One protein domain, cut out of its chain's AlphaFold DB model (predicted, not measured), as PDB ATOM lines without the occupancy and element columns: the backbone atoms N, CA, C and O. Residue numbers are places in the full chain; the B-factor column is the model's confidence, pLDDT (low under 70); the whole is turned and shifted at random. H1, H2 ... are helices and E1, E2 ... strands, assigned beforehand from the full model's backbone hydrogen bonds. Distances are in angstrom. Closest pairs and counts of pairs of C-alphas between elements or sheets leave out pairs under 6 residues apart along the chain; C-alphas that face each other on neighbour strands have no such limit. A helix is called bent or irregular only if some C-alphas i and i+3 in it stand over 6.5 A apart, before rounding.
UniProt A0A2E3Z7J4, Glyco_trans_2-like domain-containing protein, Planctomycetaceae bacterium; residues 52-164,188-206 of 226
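Overview. This is residues 52 to 164 and 188 to 206 of the 226 residues of the protein "Glyco_trans_2-like domain-containing protein" of Planctomycetaceae bacterium (UniProt A0A2E3Z7J4). A strongly twisted sheet of five strands runs through the middle, with H1 and H2 covering one face and H3 the other, as three layers, helices on both faces of a sheet. H4 packs at the E5 edge, and H5 lies off the sheet, farthest of the elements from the mean of the C-alphas. The printed part has 132 residues in the order E1 H1 E2 H2 E3 H3 E4 H4 H5 E5, class mixed, helices and strands. The mixed sheet runs E3 E2 E1 E4 E5. The whole is compact, with a radius of gyration of the C-alphas of 14.2 A and spans of 39 by 39 by 26 A.

Along the chain. Find C-alpha 52 at (20.782, -108.358, 4.470), where E1, residues 52 to 57, begins. H1, residues 61 to 77, is 25.3 A long and only just irregular: C-alphas 62 and 65 are 6.9 A apart. Next come E2, residues 82 to 89, 21.7 A; H2, 95 to 105, 15.9 A; E3, 109 to 114, 16.9 A; H3, 119 to 130, 17.0 A; E4, 135 to 139; and H4, 147 to 156. After the cut, H5, residues 188 to 196, begins at C-alpha 188 (11.645, -81.977, 5.170), and E5, residues 203 to 205, ends at C-alpha 205 (23.758, -98.528, 1.961).

Arrangement. Start at E1, parallel to E2 with N 55 and O 85 2.8 A apart, and to E4 with N 54 and O 137 2.8 A apart. E3 is parallel to E2, N 112 and O 86 at 2.8 A; E5 is antiparallel to E4, N 204 and O 138 at 2.9 A. E1, H1, E2 and E2, H2, E3 are strand-helix-strand units, two parallel neighbour strands with a helix between; E3, H3, E4 is a split one, with E2 and E1 between its strands. The three crossovers are right-handed. H1 lies over E2 and E1 at a height over the sheet of 9.2 A, H2 over E3 and E2 at 8.9 A. With residues 61 to 65 alone, H1 touches H2, closest at C-alphas 61 and 95, 4.2 A, the same way at a tilt of 35.3 degrees, only just steep. H3 is on the opposite face, C-alphas 87 and 123 6.2 A apart. H4 is on the sheet, closest to E5 at C-alphas 150 and 203, 6.4 A. H5 is not on it; H5 and H3 are close but not clearly touching, C-alphas 121 and 196 at 7.5 A. Every O i to N i+4 pair is within hydrogen-bond range in H3, H4 and H5, against 10 of 13 in H1 and 6 of 7 in H2.

Size, cuts and confidence. The C-alphas farthest apart, of Met 105 and Thr 188, are 42.6 A apart. Residues 165 to 187 are not printed, and C-alphas 164 and 188 are 16.8 A apart across the cut. Of the links printed whole, none is long. Mean pLDDT of the printed part is 78.7; residues 133 to 135, 141, 157 to 164 and 188 to 201 are under 70.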
ATOM      1  N   THR A  52      22.139-108.313   5.021       88.19
ATOM      2  CA  THR A  52      20.782-108.358   4.470       88.19
ATOM      3  C   THR A  52      20.705-107.518   3.200       88.19
ATOM      4  O   THR A  52      20.834-106.294   3.247       88.19
ATOM      5  N   VAL A  53      20.466-108.164   2.062       89.62
ATOM      6  CA  VAL A  53      20.221-107.498   0.782       89.62
ATOM      7  C   VAL A  53      18.720-107.394   0.558       89.62
ATOM      8  O   VAL A  53      18.031-108.403   0.450       89.62
ATOM      9  N   VAL A  54      18.194-106.178   0.475       90.56
ATOM     10  CA  VAL A  54      16.786-105.927   0.154       90.56
ATOM     11  C   VAL A  54      16.648-105.717  -1.349       90.56
ATOM     12  O   VAL A  54      17.286-104.834  -1.922       90.56
ATOM     13  N   LEU A  55      15.782-106.513  -1.969       91.81
ATOM     14  CA  LEU A  55      15.475-106.486  -3.392       91.81
ATOM     15  C   LEU A  55      14.001-106.079  -3.589       91.81
ATOM     16  O   LEU A  55      13.124-106.946  -3.597       91.81
ATOM     17  N   PRO A  56      13.677-104.777  -3.679       91.00
ATOM     18  CA  PRO A  56      12.358-104.311  -4.097       91.00
ATOM     19  C   PRO A  56      12.105-104.651  -5.570       91.00
ATOM     20  O   PRO A  56      12.930-104.357  -6.429       91.00
ATOM     21  N   VAL A  57      10.945-105.231  -5.874       89.44
ATOM     22  CA  VAL A  57      10.586-105.656  -7.234       89.44
ATOM     23  C   VAL A  57       9.153-105.245  -7.542       89.44
ATOM     24  O   VAL A  57       8.266-105.383  -6.705       89.44
ATOM     25  N   HIS A  58       8.923-104.736  -8.750       90.62
ATOM     26  CA  HIS A  58       7.591-104.461  -9.276       90.62
ATOM     27  C   HIS A  58       7.546-104.864 -10.749       90.62
ATOM     28  O   HIS A  58       8.278-104.285 -11.551       90.62
ATOM     29  N   ASN A  59       6.686-105.823 -11.090       90.44
ATOM     30  CA  ASN A  59       6.536-106.385 -12.434       90.44
ATOM     31  C   ASN A  59       7.877-106.823 -13.064       90.44
ATOM     32  O   ASN A  59       8.304-106.302 -14.098       90.44
ATOM     33  N   GLY A  60       8.587-107.716 -12.370       87.19
ATOM     34  CA  GLY A  60       9.964-108.117 -12.666       87.19
ATOM     35  C   GLY A  60      10.163-109.615 -12.895       87.19
ATOM     36  O   GLY A  60      11.309-110.062 -12.875       87.19
ATOM     37  N   GLU A  61       9.100-110.397 -13.115       86.81
ATOM     38  CA  GLU A  61       9.127-111.874 -13.167       86.81
ATOM     39  C   GLU A  61      10.264-112.454 -14.036       86.81
ATOM     40  O   GLU A  61      10.918-113.429 -13.661       86.81
ATOM     41  N   ARG A  62      10.563-111.804 -15.171       85.00
ATOM     42  CA  ARG A  62      11.550-112.272 -16.160       85.00
ATOM     43  C   ARG A  62      12.993-112.099 -15.690       85.00
ATOM     44  O   ARG A  62      13.847-112.902 -16.053       85.00
ATOM     45  N   LEU A  63      13.264-111.045 -14.920       85.69
ATOM     46  CA  LEU A  63      14.606-110.710 -14.429       85.69
ATOM     47  C   LEU A  63      14.838-111.207 -13.002       85.69
ATOM     48  O   LEU A  63      15.978-111.441 -12.615       85.69
ATOM     49  N   LEU A  64      13.763-111.424 -12.242       88.56
ATOM     50  CA  LEU A  64      13.825-111.788 -10.834       88.56
ATOM     51  C   LEU A  64      14.653-113.052 -10.589       88.56
ATOM     52  O   LEU A  64      15.498-113.065  -9.698       88.56
ATOM     53  N   ARG A  65      14.447-114.103 -11.394       90.38
ATOM     54  CA  ARG A  65      15.194-115.360 -11.226       90.38
ATOM     55  C   ARG A  65      16.691-115.165 -11.430       90.38
ATOM     56  O   ARG A  65      17.470-115.710 -10.658       90.38
ATOM     57  N   ILE A  66      17.068-114.376 -12.434       88.44
ATOM     58  CA  ILE A  66      18.467-114.074 -12.753       88.44
ATOM     59  C   ILE A  66      19.083-113.274 -11.604       88.44
ATOM     60  O   ILE A  66      20.053-113.721 -11.012       88.44
ATOM     61  N   ALA A  67      18.438-112.179 -11.190       87.50
ATOM     62  CA  ALA A  67      18.922-111.349 -10.090       87.50
ATOM     63  C   ALA A  67      19.086-112.135  -8.777       87.50
ATOM     64  O   ALA A  67      20.049-111.928  -8.043       87.50
ATOM     65  N   ILE A  68      18.165-113.057  -8.472       90.00
ATOM     66  CA  ILE A  68      18.279-113.928  -7.297       90.00
ATOM     67  C   ILE A  68      19.456-114.897  -7.443       90.00
ATOM     68  O   ILE A  68      20.200-115.065  -6.484       90.00
ATOM     69  N   MET A  69      19.633-115.534  -8.605       90.56
ATOM     70  CA  MET A  69      20.771-116.430  -8.840       90.56
ATOM     71  C   MET A  69      22.098-115.693  -8.682       90.56
ATOM     72  O   MET A  69      22.954-116.166  -7.938       90.56
ATOM     73  N   ASP A  70      22.222-114.507  -9.272       88.31
ATOM     74  CA  ASP A  70      23.438-113.706  -9.178       88.31
ATOM     75  C   ASP A  70      23.712-113.268  -7.723       88.31
ATOM     76  O   ASP A  70      24.847-113.310  -7.253       88.31
ATOM     77  N   LEU A  71      22.673-112.901  -6.956       86.81
ATOM     78  CA  LEU A  71      22.805-112.584  -5.525       86.81
ATOM     79  C   LEU A  71      23.212-113.797  -4.677       86.81
ATOM     80  O   LEU A  71      23.921-113.647  -3.679       86.81
ATOM     81  N   LEU A  72      22.752-114.994  -5.039       87.44
ATOM     82  CA  LEU A  72      23.115-116.230  -4.348       87.44
ATOM     83  C   LEU A  72      24.542-116.666  -4.690       87.44
ATOM     84  O   LEU A  72      25.266-117.102  -3.799       87.44
ATOM     85  N   GLU A  73      24.974-116.499  -5.940       86.62
ATOM     86  CA  GLU A  73      26.369-116.707  -6.342       86.62
ATOM     87  C   GLU A  73      27.296-115.726  -5.614       86.62
ATOM     88  O   GLU A  73      28.309-116.123  -5.035       86.62
ATOM     89  N   LEU A  74      26.876-114.465  -5.502       82.12
ATOM     90  CA  LEU A  74      27.577-113.449  -4.728       82.12
ATOM     91  C   LEU A  74      27.740-113.831  -3.248       82.12
ATOM     92  O   LEU A  74      28.781-113.545  -2.653       82.12
ATOM     93  N   ALA A  75      26.758-114.523  -2.662       79.12
ATOM     94  CA  ALA A  75      26.849-115.034  -1.293       79.12
ATOM     95  C   ALA A  75      27.968-116.068  -1.105       79.12
ATOM     96  O   ALA A  75      28.481-116.207   0.003       79.12
ATOM     97  N   HIS A  76      28.371-116.774  -2.166       76.44
ATOM     98  CA  HIS A  76      29.514-117.688  -2.128       76.44
ATOM     99  C   HIS A  76      30.858-116.965  -2.260       76.44
ATOM    100  O   HIS A  76      31.874-117.460  -1.772       76.44
ATOM    101  N   GLU A  77      30.880-115.796  -2.903       77.25
ATOM    102  CA  GLU A  77      32.104-115.029  -3.125       77.25
ATOM    103  C   GLU A  77      32.526-114.148  -1.948       77.25
ATOM    104  O   GLU A  77      33.703-113.779  -1.844       77.25
ATOM    105  N   ILE A  78      31.579-113.743  -1.101       73.50
ATOM    106  CA  ILE A  78      31.866-112.897   0.056       73.50
ATOM    107  C   ILE A  78      31.960-113.740   1.329       73.50
ATOM    108  O   ILE A  78      31.228-114.701   1.525       73.50
ATOM    109  N   SER A  79      32.865-113.374   2.235       71.25
ATOM    110  CA  SER A  79      33.120-114.136   3.467       71.25
ATOM    111  C   SER A  79      32.099-113.884   4.594       71.25
ATOM    112  O   SER A  79      32.376-114.190   5.753       71.25
ATOM    113  N   SER A  80      30.926-113.337   4.264       72.25
ATOM    114  CA  SER A  80      29.837-113.031   5.198       72.25
ATOM    115  C   SER A  80      28.550-113.719   4.737       72.25
ATOM    116  O   SER A  80      28.252-113.695   3.543       72.25
ATOM    117  N   PRO A  81      27.751-114.300   5.649       79.62
ATOM    118  CA  PRO A  81      26.466-114.882   5.276       79.62
ATOM    119  C   PRO A  81      25.523-113.806   4.720       79.62
ATOM    120  O   PRO A  81      25.357-112.752   5.337       79.62
ATOM    121  N   ILE A  82      24.889-114.077   3.574       86.06
ATOM    122  CA  ILE A  82      23.879-113.195   2.974       86.06
ATOM    123  C   ILE A  82      22.474-113.712   3.283       86.06
ATOM    124  O   ILE A  82      22.181-114.891   3.099       86.06
ATOM    125  N   GLU A  83      21.594-112.800   3.681       90.62
ATOM    126  CA  GLU A  83      20.142-112.961   3.645       90.62
ATOM    127  C   GLU A  83      19.582-112.046   2.552       90.62
ATOM    128  O   GLU A  83      19.899-110.858   2.523       90.62
ATOM    129  N   VAL A  84      18.740-112.564   1.658       92.00
ATOM    130  CA  VAL A  84      18.097-111.745   0.620       92.00
ATOM    131  C   VAL A  84      16.618-111.602   0.939       92.00
ATOM    132  O   VAL A  84      15.902-112.589   1.102       92.00
ATOM    133  N   VAL A  85      16.145-110.365   1.001       94.00
ATOM    134  CA  VAL A  85      14.755-110.024   1.283       94.00
ATOM    135  C   VAL A  85      14.138-109.420   0.037       94.00
ATOM    136  O   VAL A  85      14.363-108.257  -0.286       94.00
ATOM    137  N   ILE A  86      13.330-110.213  -0.652       94.88
ATOM    138  CA  ILE A  86      12.576-109.784  -1.822       94.88
ATOM    139  C   ILE A  86      11.310-109.085  -1.336       94.88
ATOM    140  O   ILE A  86      10.548-109.648  -0.546       94.88
ATOM    141  N   VAL A  87      11.074-107.863  -1.803       94.44
ATOM    142  CA  VAL A  87       9.854-107.112  -1.498       94.44
ATOM    143  C   VAL A  87       9.068-106.898  -2.783       94.44
ATOM    144  O   VAL A  87       9.426-106.041  -3.586       94.44
ATOM    145  N   ASP A  88       7.986-107.656  -2.961       95.31
ATOM    146  CA  ASP A  88       7.025-107.413  -4.035       95.31
ATOM    147  C   ASP A  88       6.241-106.123  -3.745       95.31
ATOM    148  O   ASP A  88       5.454-106.054  -2.797       95.31
ATOM    149  N   ASP A  89       6.456-105.088  -4.554       91.44
ATOM    150  CA  ASP A  89       5.826-103.775  -4.432       91.44
ATOM    151  C   ASP A  89       4.539-103.690  -5.269       91.44
ATOM    152  O   ASP A  89       4.393-102.850  -6.159       91.44
ATOM    153  N   GLY A  90       3.595-104.593  -4.997       92.00
ATOM    154  CA  GLY A  90       2.283-104.617  -5.643       92.00
ATOM    155  C   GLY A  90       2.342-104.956  -7.127       92.00
ATOM    156  O   GLY A  90       1.732-104.244  -7.929       92.00
ATOM    157  N   SER A  91       3.095-105.998  -7.493       93.19
ATOM    158  CA  SER A  91       3.113-106.502  -8.869       93.19
ATOM    159  C   SER A  91       1.764-107.097  -9.274       93.19
ATOM    160  O   SER A  91       1.001-107.605  -8.444       93.19
ATOM    161  N   THR A  92       1.486-107.021 -10.572       93.94
ATOM    162  CA  THR A  92       0.270-107.539 -11.217       93.94
ATOM    163  C   THR A  92       0.539-108.737 -12.130       93.94
ATOM    164  O   THR A  92      -0.399-109.262 -12.723       93.94
ATOM    165  N   ASP A  93       1.806-109.117 -12.285       93.38
ATOM    166  CA  ASP A  93       2.289-110.295 -13.011       93.38
ATOM    167  C   ASP A  93       2.683-111.420 -12.025       93.38
ATOM    168  O   ASP A  93       2.336-111.350 -10.843       93.38
ATOM    169  N   GLU A  94       3.422-112.441 -12.478       95.94
ATOM    170  CA  GLU A  94       3.812-113.603 -11.659       95.94
ATOM    171  C   GLU A  94       5.063-113.351 -10.789       95.94
ATOM    172  O   GLU A  94       5.726-114.289 -10.323       95.94
ATOM    173  N   THR A  95       5.435-112.085 -10.562       93.88
ATOM    174  CA  THR A  95       6.622-111.711  -9.770       93.88
ATOM    175  C   THR A  95       6.572-112.292  -8.358       93.88
ATOM    176  O   THR A  95       7.564-112.846  -7.878       93.88
ATOM    177  N   TYR A  96       5.429-112.177  -7.676       96.38
ATOM    178  CA  TYR A  96       5.294-112.646  -6.297       96.38
ATOM    179  C   TYR A  96       5.347-114.173  -6.210       96.38
ATOM    180  O   TYR A  96       6.042-114.730  -5.361       96.38
ATOM    181  N   GLU A  97       4.642-114.849  -7.112       97.06
ATOM    182  CA  GLU A  97       4.600-116.302  -7.224       97.06
ATOM    183  C   GLU A  97       6.008-116.849  -7.485       97.06
ATOM    184  O   GLU A  97       6.472-117.730  -6.756       97.06
ATOM    185  N   THR A  98       6.732-116.236  -8.425       95.25
ATOM    186  CA  THR A  98       8.137-116.546  -8.715       95.25
ATOM    187  C   THR A  98       9.027-116.360  -7.482       95.25
ATOM    188  O   THR A  98       9.815-117.250  -7.153       95.25
ATOM    189  N   ALA A  99       8.890-115.244  -6.753       95.44
ATOM    190  CA  ALA A  99       9.648-115.006  -5.522       95.44
ATOM    191  C   ALA A  99       9.372-116.091  -4.466       95.44
ATOM    192  O   ALA A  99      10.299-116.638  -3.862       95.44
ATOM    193  N   CYS A 100       8.097-116.437  -4.261       97.19
ATOM    194  CA  CYS A 100       7.687-117.475  -3.321       97.19
ATOM    195  C   CYS A 100       8.253-118.847  -3.693       97.19
ATOM    196  O   CYS A 100       8.762-119.549  -2.820       97.19
ATOM    197  N   GLU A 101       8.194-119.236  -4.966       96.75
ATOM    198  CA  GLU A 101       8.795-120.483  -5.444       96.75
ATOM    199  C   GLU A 101      10.287-120.554  -5.141       96.75
ATOM    200  O   GLU A 101      10.754-121.546  -4.580       96.75
ATOM    201  N   MET A 102      11.029-119.488  -5.445       95.25
ATOM    202  CA  MET A 102      12.461-119.442  -5.166       95.25
ATOM    203  C   MET A 102      12.753-119.512  -3.669       95.25
ATOM    204  O   MET A 102      13.646-120.250  -3.260       95.25
ATOM    205  N   SER A 103      11.955-118.848  -2.831       96.12
ATOM    206  CA  SER A 103      12.137-118.900  -1.373       96.12
ATOM    207  C   SER A 103      11.943-120.287  -0.760       96.12
ATOM    208  O   SER A 103      12.530-120.593   0.274       96.12
ATOM    209  N   ARG A 104      11.177-121.170  -1.414       96.44
ATOM    210  CA  ARG A 104      11.046-122.571  -0.983       96.44
ATOM    211  C   ARG A 104      12.300-123.389  -1.282       96.44
ATOM    212  O   ARG A 104      12.554-124.368  -0.590       96.44
ATOM    213  N   MET A 105      13.053-123.012  -2.315       94.56
ATOM    214  CA  MET A 105      14.273-123.705  -2.738       94.56
ATOM    215  C   MET A 105      15.518-123.201  -2.000       94.56
ATOM    216  O   MET A 105      16.441-123.978  -1.768       94.56
ATOM    217  N   TYR A 106      15.538-121.924  -1.613       94.00
ATOM    218  CA  TYR A 106      16.705-121.267  -1.024       94.00
ATOM    219  C   TYR A 106      16.359-120.658   0.347       94.00
ATOM    220  O   TYR A 106      15.756-119.585   0.399       94.00
ATOM    221  N   PRO A 107      16.766-121.294   1.467       91.31
ATOM    222  CA  PRO A 107      16.406-120.859   2.823       91.31
ATOM    223  C   PRO A 107      16.879-119.451   3.215       91.31
ATOM    224  O   PRO A 107      16.308-118.850   4.121       91.31
ATOM    225  N   GLN A 108      17.912-118.919   2.555       90.75
ATOM    226  CA  GLN A 108      18.382-117.546   2.772       90.75
ATOM    227  C   GLN A 108      17.513-116.465   2.106       90.75
ATOM    228  O   GLN A 108      17.785-115.277   2.281       90.75
ATOM    229  N   LEU A 109      16.490-116.851   1.335       94.38
ATOM    230  CA  LEU A 109      15.548-115.920   0.724       94.38
ATOM    231  C   LEU A 109      14.318-115.732   1.615       94.38
ATOM    232  O   LEU A 109      13.680-116.693   2.045       94.38
ATOM    233  N   LYS A 110      13.922-114.479   1.812       95.38
ATOM    234  CA  LYS A 110      12.655-114.092   2.439       95.38
ATOM    235  C   LYS A 110      11.842-113.259   1.466       95.38
ATOM    236  O   LYS A 110      12.400-112.456   0.726       95.38
ATOM    237  N   VAL A 111      10.524-113.426   1.490       96.62
ATOM    238  CA  VAL A 111       9.607-112.691   0.613       96.62
ATOM    239  C   VAL A 111       8.619-111.911   1.464       96.62
ATOM    240  O   VAL A 111       7.965-112.471   2.342       96.62
ATOM    241  N   LEU A 112       8.507-110.618   1.187       95.88
ATOM    242  CA  LEU A 112       7.489-109.732   1.733       95.88
ATOM    243  C   LEU A 112       6.674-109.155   0.576       95.88
ATOM    244  O   LEU A 112       7.196-108.952  -0.518       95.88
ATOM    245  N   ARG A 113       5.391-108.874   0.815       95.56
ATOM    246  CA  ARG A 113       4.489-108.349  -0.214       95.56
ATOM    247  C   ARG A 113       3.762-107.105   0.257       95.56
ATOM    248  O   ARG A 113       3.195-107.079   1.349       95.56
ATOM    249  N   GLN A 114       3.708-106.109  -0.618       91.31
ATOM    250  CA  GLN A 114       2.760-105.009  -0.543       91.31
ATOM    251  C   GLN A 114       1.603-105.291  -1.506       91.31
ATOM    252  O   GLN A 114       1.846-105.602  -2.667       91.31
ATOM    253  N   PRO A 115       0.337-105.175  -1.071       91.00
ATOM    254  CA  PRO A 115      -0.811-105.462  -1.938       91.00
ATOM    255  C   PRO A 115      -1.014-104.406  -3.033       91.00
ATOM    256  O   PRO A 115      -1.719-104.645  -4.005       91.00
ATOM    257  N   VAL A 116      -0.437-103.218  -2.852       90.25
ATOM    258  CA  VAL A 116      -0.499-102.089  -3.783       90.25
ATOM    259  C   VAL A 116       0.881-101.457  -3.817       90.25
ATOM    260  O   VAL A 116       1.534-101.379  -2.772       90.25
ATOM    261  N   ARG A 117       1.289-100.976  -4.993       90.81
ATOM    262  CA  ARG A 117       2.558-100.280  -5.188       90.81
ATOM    263  C   ARG A 117       2.650 -99.034  -4.306       90.81
ATOM    264  O   ARG A 117       1.831 -98.122  -4.423       90.81
ATOM    265  N   LYS A 118       3.653 -98.995  -3.429       86.12
ATOM    266  CA  LYS A 118       3.923 -97.898  -2.480       86.12
ATOM    267  C   LYS A 118       5.366 -97.385  -2.547       86.12
ATOM    268  O   LYS A 118       5.707 -96.445  -1.828       86.12
ATOM    269  N   GLY A 119       6.195 -97.958  -3.417       83.19
ATOM    270  CA  GLY A 119       7.563 -97.521  -3.659       83.19
ATOM    271  C   GLY A 119       8.558 -97.968  -2.588       83.19
ATOM    272  O   GLY A 119       8.216 -98.575  -1.569       83.19
ATOM    273  N   LEU A 120       9.822 -97.607  -2.820       81.62
ATOM    274  CA  LEU A 120      10.969 -97.997  -1.998       81.62
ATOM    275  C   LEU A 120      10.838 -97.631  -0.504       81.62
ATOM    276  O   LEU A 120      11.109 -98.504   0.320       81.62
ATOM    277  N   PRO A 121      10.394 -96.421  -0.098       83.44
ATOM    278  CA  PRO A 121      10.257 -96.098   1.326       83.44
ATOM    279  C   PRO A 121       9.342 -97.068   2.075       83.44
ATOM    280  O   PRO A 121       9.642 -97.479   3.195       83.44
ATOM    281  N   ALA A 122       8.228 -97.453   1.449       85.06
ATOM    282  CA  ALA A 122       7.272 -98.372   2.043       85.06
ATOM    283  C   ALA A 122       7.817 -99.806   2.076       85.06
ATOM    284  O   ALA A 122       7.655-100.486   3.089       85.06
ATOM    285  N   ALA A 123       8.543-100.224   1.033       85.25
ATOM    286  CA  ALA A 123       9.249-101.501   1.019       85.25
ATOM    287  C   ALA A 123      10.270-101.599   2.167       85.25
ATOM    288  O   ALA A 123      10.282-102.580   2.907       85.25
ATOM    289  N   LEU A 124      11.072-100.555   2.389       84.69
ATOM    290  CA  LEU A 124      12.054-100.513   3.478       84.69
ATOM    291  C   LEU A 124      11.399-100.488   4.858       84.69
ATOM    292  O   LEU A 124      11.847-101.189   5.764       84.69
ATOM    293  N   ALA A 125      10.311 -99.731   5.015       85.12
ATOM    294  CA  ALA A 125       9.521 -99.749   6.240       85.12
ATOM    295  C   ALA A 125       8.928-101.142   6.502       85.12
ATOM    296  O   ALA A 125       8.893-101.597   7.645       85.12
ATOM    297  N   LEU A 126       8.481-101.845   5.458       87.50
ATOM    298  CA  LEU A 126       7.983-103.211   5.578       87.50
ATOM    299  C   LEU A 126       9.082-104.152   6.083       87.50
ATOM    300  O   LEU A 126       8.840-104.885   7.042       87.50
ATOM    301  N   VAL A 127      10.288-104.074   5.512       88.44
ATOM    302  CA  VAL A 127      11.456-104.843   5.973       88.44
ATOM    303  C   VAL A 127      11.777-104.527   7.430       88.44
ATOM    304  O   VAL A 127      11.844-105.448   8.235       88.44
ATOM    305  N   ALA A 128      11.898-103.249   7.797       84.56
ATOM    306  CA  ALA A 128      12.245-102.829   9.158       84.56
ATOM    307  C   ALA A 128      11.243-103.303  10.229       84.56
ATOM    308  O   ALA A 128      11.604-103.455  11.394       84.56
ATOM    309  N   ASN A 129       9.982-103.527   9.843       84.19
ATOM    310  CA  ASN A 129       8.936-104.025  10.738       84.19
ATOM    311  C   ASN A 129       8.918-105.558  10.872       84.19
ATOM    312  O   ASN A 129       8.441-106.063  11.886       84.19
ATOM    313  N   HIS A 130       9.398-106.297   9.869       85.44
ATOM    314  CA  HIS A 130       9.325-107.768   9.835       85.44
ATOM    315  C   HIS A 130      10.667-108.442  10.103       85.44
ATOM    316  O   HIS A 130      10.721-109.599  10.517       85.44
ATOM    317  N   ILE A 131      11.756-107.728   9.847       83.81
ATOM    318  CA  ILE A 131      13.117-108.234   9.891       83.81
ATOM    319  C   ILE A 131      13.917-107.265  10.754       83.81
ATOM    320  O   ILE A 131      13.745-106.049  10.689       83.81
ATOM    321  N   SER A 132      14.793-107.810  11.592       75.38
ATOM    322  CA  SER A 132      15.750-107.035  12.384       75.38
ATOM    323  C   SER A 132      17.153-107.220  11.810       75.38
ATOM    324  O   SER A 132      17.963-107.899  12.441       75.38
ATOM    325  N   PRO A 133      17.438-106.685  10.606       69.81
ATOM    326  CA  PRO A 133      18.740-106.868   9.988       69.81
ATOM    327  C   PRO A 133      19.802-106.053  10.727       69.81
ATOM    328  O   PRO A 133      19.528-104.970  11.253       69.81
ATOM    329  N   GLU A 134      21.025-106.575  10.763       65.31
ATOM    330  CA  GLU A 134      22.174-105.863  11.330       65.31
ATOM    331  C   GLU A 134      22.776-104.879  10.324       65.31
ATOM    332  O   GLU A 134      23.195-103.786  10.699       65.31
ATOM    333  N   VAL A 135      22.777-105.264   9.046       69.62
ATOM    334  CA  VAL A 135      23.442-104.573   7.941       69.62
ATOM    335  C   VAL A 135      22.524-104.660   6.723       69.62
ATOM    336  O   VAL A 135      22.139-105.765   6.341       69.62
ATOM    337  N   VAL A 136      22.140-103.518   6.137       76.25
ATOM    338  CA  VAL A 136      21.172-103.469   5.028       76.25
ATOM    339  C   VAL A 136      21.757-102.781   3.809       76.25
ATOM    340  O   VAL A 136      22.128-101.606   3.851       76.25
ATOM    341  N   VAL A 137      21.754-103.517   2.705       79.88
ATOM    342  CA  VAL A 137      22.058-102.999   1.375       79.88
ATOM    343  C   VAL A 137      20.819-103.170   0.508       79.88
ATOM    344  O   VAL A 137      20.153-104.198   0.575       79.88
ATOM    345  N   VAL A 138      20.486-102.171  -0.299       80.56
ATOM    346  CA  VAL A 138      19.383-102.252  -1.264       80.56
ATOM    347  C   VAL A 138      19.938-102.387  -2.666       80.56
ATOM    348  O   VAL A 138      20.850-101.639  -3.015       80.56
ATOM    349  N   HIS A 139      19.352-103.288  -3.454       81.00
ATOM    350  CA  HIS A 139      19.617-103.416  -4.882       81.00
ATOM    351  C   HIS A 139      18.367-103.076  -5.708       81.00
ATOM    352  O   HIS A 139      17.258-103.396  -5.297       81.00
ATOM    353  N   ASP A 140      18.512-102.431  -6.864       73.31
ATOM    354  CA  ASP A 140      17.374-101.938  -7.665       73.31
ATOM    355  C   ASP A 140      16.577-103.026  -8.419       73.31
ATOM    356  O   ASP A 140      15.482-102.767  -8.917       73.31
ATOM    357  N   GLY A 141      17.140-104.232  -8.509       66.94
ATOM    358  CA  GLY A 141      16.570-105.395  -9.198       66.94
ATOM    359  C   GLY A 141      16.492-105.271 -10.720       66.94
ATOM    360  O   GLY A 141      15.868-106.115 -11.361       66.94
ATOM    361  N   ILE A 142      17.114-104.238 -11.291       70.19
ATOM    362  CA  ILE A 142      17.120-103.944 -12.727       70.19
ATOM    363  C   ILE A 142      18.554-103.928 -13.258       70.19
ATOM    364  O   ILE A 142      18.803-104.466 -14.339       70.19
ATOM    365  N   SER A 143      19.493-103.306 -12.539       70.81
ATOM    366  CA  SER A 143      20.903-103.345 -12.912       70.81
ATOM    367  C   SER A 143      21.476-104.747 -12.741       70.81
ATOM    368  O   SER A 143      20.985-105.556 -11.954       70.81
ATOM    369  N   ALA A 144      22.536-105.040 -13.493       74.38
ATOM    370  CA  ALA A 144      23.280-106.273 -13.303       74.38
ATOM    371  C   ALA A 144      23.865-106.315 -11.885       74.38
ATOM    372  O   ALA A 144      24.373-105.308 -11.391       74.38
ATOM    373  N   ILE A 145      23.806-107.485 -11.258       80.50
ATOM    374  CA  ILE A 145      24.432-107.723  -9.963       80.50
ATOM    375  C   ILE A 145      25.949-107.824 -10.182       80.50
ATOM    376  O   ILE A 145      26.424-108.757 -10.821       80.50
ATOM    377  N   ASP A 146      26.714-106.857  -9.666       77.38
ATOM    378  CA  ASP A 146      28.183-106.858  -9.729       77.38
ATOM    379  C   ASP A 146      28.792-107.151  -8.350       77.38
ATOM    380  O   ASP A 146      28.718-106.348  -7.412       77.38
ATOM    381  N   ALA A 147      29.469-108.294  -8.244       75.81
ATOM    382  CA  ALA A 147      30.196-108.691  -7.046       75.81
ATOM    383  C   ALA A 147      31.275-107.682  -6.639       75.81
ATOM    384  O   ALA A 147      31.505-107.446  -5.448       75.81
ATOM    385  N   HIS A 148      31.949-107.069  -7.614       76.69
ATOM    386  CA  HIS A 148      32.966-106.063  -7.344       76.69
ATOM    387  C   HIS A 148      32.355-104.778  -6.796       76.69
ATOM    388  O   HIS A 148      32.974-104.131  -5.953       76.69
ATOM    389  N   GLU A 149      31.154-104.407  -7.240       80.69
ATOM    390  CA  GLU A 149      30.420-103.269  -6.694       80.69
ATOM    391  C   GLU A 149      30.064-103.492  -5.229       80.69
ATOM    392  O   GLU A 149      30.409-102.651  -4.397       80.69
ATOM    393  N   LEU A 150      29.484-104.649  -4.893       79.88
ATOM    394  CA  LEU A 150      29.164-104.961  -3.502       79.88
ATOM    395  C   LEU A 150      30.428-105.010  -2.634       79.88
ATOM    396  O   LEU A 150      30.454-104.420  -1.558       79.88
ATOM    397  N   LYS A 151      31.507-105.655  -3.102       77.25
ATOM    398  CA  LYS A 151      32.782-105.714  -2.362       77.25
ATOM    399  C   LYS A 151      33.373-104.322  -2.119       77.25
ATOM    400  O   LYS A 151      33.849-104.065  -1.017       77.25
ATOM    401  N   ARG A 152      33.318-103.417  -3.107       78.94
ATOM    402  CA  ARG A 152      33.731-102.010  -2.935       78.94
ATOM    403  C   ARG A 152      32.865-101.310  -1.887       78.94
ATOM    404  O   ARG A 152      33.405-100.712  -0.964       78.94
ATOM    405  N   LEU A 153      31.544-101.459  -1.985       78.12
ATOM    406  CA  LEU A 153      30.589-100.853  -1.058       78.12
ATOM    407  C   LEU A 153      30.805-101.325   0.394       78.12
ATOM    408  O   LEU A 153      30.779-100.512   1.320       78.12
ATOM    409  N   LEU A 154      31.061-102.623   0.586       76.69
ATOM    410  CA  LEU A 154      31.384-103.227   1.882       76.69
ATOM    411  C   LEU A 154      32.761-102.796   2.411       76.69
ATOM    412  O   LEU A 154      32.929-102.634   3.616       76.69
ATOM    413  N   ALA A 155      33.751-102.602   1.536       73.19
ATOM    414  CA  ALA A 155      35.078-102.135   1.935       73.19
ATOM    415  C   ALA A 155      35.069-100.661   2.379       73.19
ATOM    416  O   ALA A 155      35.755-100.310   3.343       73.19
ATOM    417  N   ASP A 156      34.280 -99.819   1.704       72.69
ATOM    418  CA  ASP A 156      34.182 -98.381   1.976       72.69
ATOM    419  C   ASP A 156      33.486 -98.082   3.314       72.69
ATOM    420  O   ASP A 156      33.894 -97.174   4.043       72.69
ATOM    421  N   ASP A 157      32.462 -98.864   3.670       66.56
ATOM    422  CA  ASP A 157      31.766 -98.754   4.954       66.56
ATOM    423  C   ASP A 157      31.429-100.137   5.536       66.56
ATOM    424  O   ASP A 157      30.306-100.624   5.411       66.56
ATOM    425  N   PRO A 158      32.384-100.765   6.241       57.88
ATOM    426  CA  PRO A 158      32.255-102.144   6.708       57.88
ATOM    427  C   PRO A 158      31.124-102.393   7.713       57.88
ATOM    428  O   PRO A 158      30.853-103.540   8.045       57.88
ATOM    429  N   GLN A 159      30.503-101.346   8.263       55.44
ATOM    430  CA  GLN A 159      29.395-101.493   9.213       55.44
ATOM    431  C   GLN A 159      28.066-100.963   8.666       55.44
ATOM    432  O   GLN A 159      27.075-100.972   9.396       55.44
ATOM    433  N   GLY A 160      28.036-100.456   7.428       55.62
ATOM    434  CA  GLY A 160      26.873 -99.741   6.896       55.62
ATOM    435  C   GLY A 160      26.432 -98.564   7.773       55.62
ATOM    436  O   GLY A 160      25.251 -98.208   7.800       55.62
ATOM    437  N   LEU A 161      27.358 -98.006   8.567       50.53
ATOM    438  CA  LEU A 161      27.063 -96.997   9.588       50.53
ATOM    439  C   LEU A 161      27.088 -95.569   9.051       50.53
ATOM    440  O   LEU A 161      26.698 -94.660   9.786       50.53
ATOM    441  N   GLY A 162      27.525 -95.383   7.809       45.84
ATOM    442  CA  GLY A 162      27.575 -94.146   7.053       45.84
ATOM    443  C   GLY A 162      28.155 -92.986   7.851       45.84
ATOM    444  O   GLY A 162      27.435 -92.282   8.563       45.84
ATOM    445  N   THR A 163      29.431 -92.642   7.641       37.22
ATOM    446  CA  THR A 163      29.763 -91.210   7.704       37.22
ATOM    447  C   THR A 163      28.840 -90.514   6.713       37.22
ATOM    448  O   THR A 163      28.899 -90.846   5.533       37.22
ATOM    449  N   LYS A 164      27.959 -89.642   7.235       36.47
ATOM    450  CA  LYS A 164      26.993 -88.792   6.515       36.47
ATOM    451  C   LYS A 164      27.292 -88.730   5.021       36.47
ATOM    452  O   LYS A 164      28.375 -88.263   4.675       36.47
ATOM    453  N   THR A 188      10.499 -81.075   4.928       36.91
ATOM    454  CA  THR A 188      11.645 -81.977   5.170       36.91
ATOM    455  C   THR A 188      11.296 -83.430   4.882       36.91
ATOM    456  O   THR A 188      12.129 -84.131   4.323       36.91
ATOM    457  N   LEU A 189      10.072 -83.889   5.176       34.88
ATOM    458  CA  LEU A 189       9.614 -85.212   4.745       34.88
ATOM    459  C   LEU A 189       9.476 -85.297   3.224       34.88
ATOM    460  O   LEU A 189       9.880 -86.300   2.667       34.88
ATOM    461  N   GLN A 190       8.982 -84.260   2.549       31.03
ATOM    462  CA  GLN A 190       8.783 -84.241   1.101       31.03
ATOM    463  C   GLN A 190      10.092 -84.046   0.329       31.03
ATOM    464  O   GLN A 190      10.302 -84.725  -0.656       31.03
ATOM    465  N   GLU A 191      11.014 -83.219   0.812       33.03
ATOM    466  CA  GLU A 191      12.374 -83.039   0.292       33.03
ATOM    467  C   GLU A 191      13.218 -84.289   0.563       33.03
ATOM    468  O   GLU A 191      14.005 -84.688  -0.291       33.03
ATOM    469  N   ASN A 192      13.034 -84.955   1.711       39.69
ATOM    470  CA  ASN A 192      13.612 -86.278   1.936       39.69
ATOM    471  C   ASN A 192      12.926 -87.329   1.052       39.69
ATOM    472  O   ASN A 192      13.618 -88.172   0.508       39.69
ATOM    473  N   MET A 193      11.613 -87.266   0.815       36.56
ATOM    474  CA  MET A 193      10.894 -88.182  -0.082       36.56
ATOM    475  C   MET A 193      11.242 -87.954  -1.560       36.56
ATOM    476  O   MET A 193      11.296 -88.923  -2.310       36.56
ATOM    477  N   GLU A 194      11.534 -86.724  -1.982       35.75
ATOM    478  CA  GLU A 194      12.036 -86.369  -3.317       35.75
ATOM    479  C   GLU A 194      13.507 -86.780  -3.471       35.75
ATOM    480  O   GLU A 194      13.889 -87.323  -4.505       35.75
ATOM    481  N   LYS A 195      14.324 -86.645  -2.415       41.22
ATOM    482  CA  LYS A 195      15.702 -87.175  -2.381       41.22
ATOM    483  C   LYS A 195      15.764 -88.705  -2.320       41.22
ATOM    484  O   LYS A 195      16.743 -89.277  -2.802       41.22
ATOM    485  N   VAL A 196      14.740 -89.354  -1.758       44.12
ATOM    486  CA  VAL A 196      14.570 -90.819  -1.695       44.12
ATOM    487  C   VAL A 196      13.926 -91.377  -2.973       44.12
ATOM    488  O   VAL A 196      14.066 -92.562  -3.249       44.12
ATOM    489  N   HIS A 197      13.343 -90.536  -3.838       38.03
ATOM    490  CA  HIS A 197      13.011 -90.911  -5.223       38.03
ATOM    491  C   HIS A 197      14.244 -91.058  -6.131       38.03
ATOM    492  O   HIS A 197      14.104 -91.242  -7.345       38.03
ATOM    493  N   ARG A 198      15.465 -91.030  -5.577       47.97
ATOM    494  CA  ARG A 198      16.645 -91.482  -6.313       47.97
ATOM    495  C   ARG A 198      16.406 -92.929  -6.732       47.97
ATOM    496  O   ARG A 198      16.215 -93.798  -5.887       47.97
ATOM    497  N   ARG A 199      16.429 -93.182  -8.044       49.88
ATOM    498  CA  ARG A 199      16.613 -94.538  -8.561       49.88
ATOM    499  C   ARG A 199      17.908 -95.041  -7.937       49.88
ATOM    500  O   ARG A 199      18.975 -94.520  -8.254       49.88
ATOM    501  N   VAL A 200      17.791 -95.972  -6.996       52.97
ATOM    502  CA  VAL A 200      18.913 -96.842  -6.661       52.97
ATOM    503  C   VAL A 200      19.327 -97.462  -7.994       52.97
ATOM    504  O   VAL A 200      18.462 -97.859  -8.771       52.97
ATOM    505  N   ILE A 201      20.613 -97.400  -8.304       62.91
ATOM    506  CA  ILE A 201      21.222 -98.121  -9.418       62.91
ATOM    507  C   ILE A 201      22.297 -98.956  -8.750       62.91
ATOM    508  O   ILE A 201      23.115 -98.381  -8.028       62.91
ATOM    509  N   GLY A 202      22.266-100.270  -8.935       77.50
ATOM    510  CA  GLY A 202      23.184-101.164  -8.243       77.50
ATOM    511  C   GLY A 202      22.899-101.237  -6.746       77.50
ATOM    512  O   GLY A 202      21.740-101.248  -6.318       77.50
ATOM    513  N   PHE A 203      23.957-101.292  -5.942       81.62
ATOM    514  CA  PHE A 203      23.878-101.451  -4.492       81.62
ATOM    515  C   PHE A 203      23.964-100.112  -3.748       81.62
ATOM    516  O   PHE A 203      24.772 -99.240  -4.059       81.62
ATOM    517  N   SER A 204      23.171 -99.958  -2.686       77.81
ATOM    518  CA  SER A 204      23.232 -98.779  -1.812       77.81
ATOM    519  C   SER A 204      23.094 -99.127  -0.333       77.81
ATOM    520  O   SER A 204      22.271 -99.958   0.052       77.81
ATOM    521  N   TRP A 205      23.888 -98.461   0.507       76.75
ATOM    522  CA  TRP A 205      23.758 -98.528   1.961       76.75
ATOM    523  C   TRP A 205      22.483 -97.832   2.423       76.75
ATOM    524  O   TRP A 205      22.273 -96.659   2.108       76.75
ATOM    525  N   ILE A 206      21.666 -98.517   3.229       72.50
ATOM    526  CA  ILE A 206      20.521 -97.892   3.894       72.50
ATOM    527  C   ILE A 206      20.527 -98.218   5.376       72.50
ATOM    528  O   ILE A 206      20.619 -99.367   5.797       72.50
TER     529      ILE A 206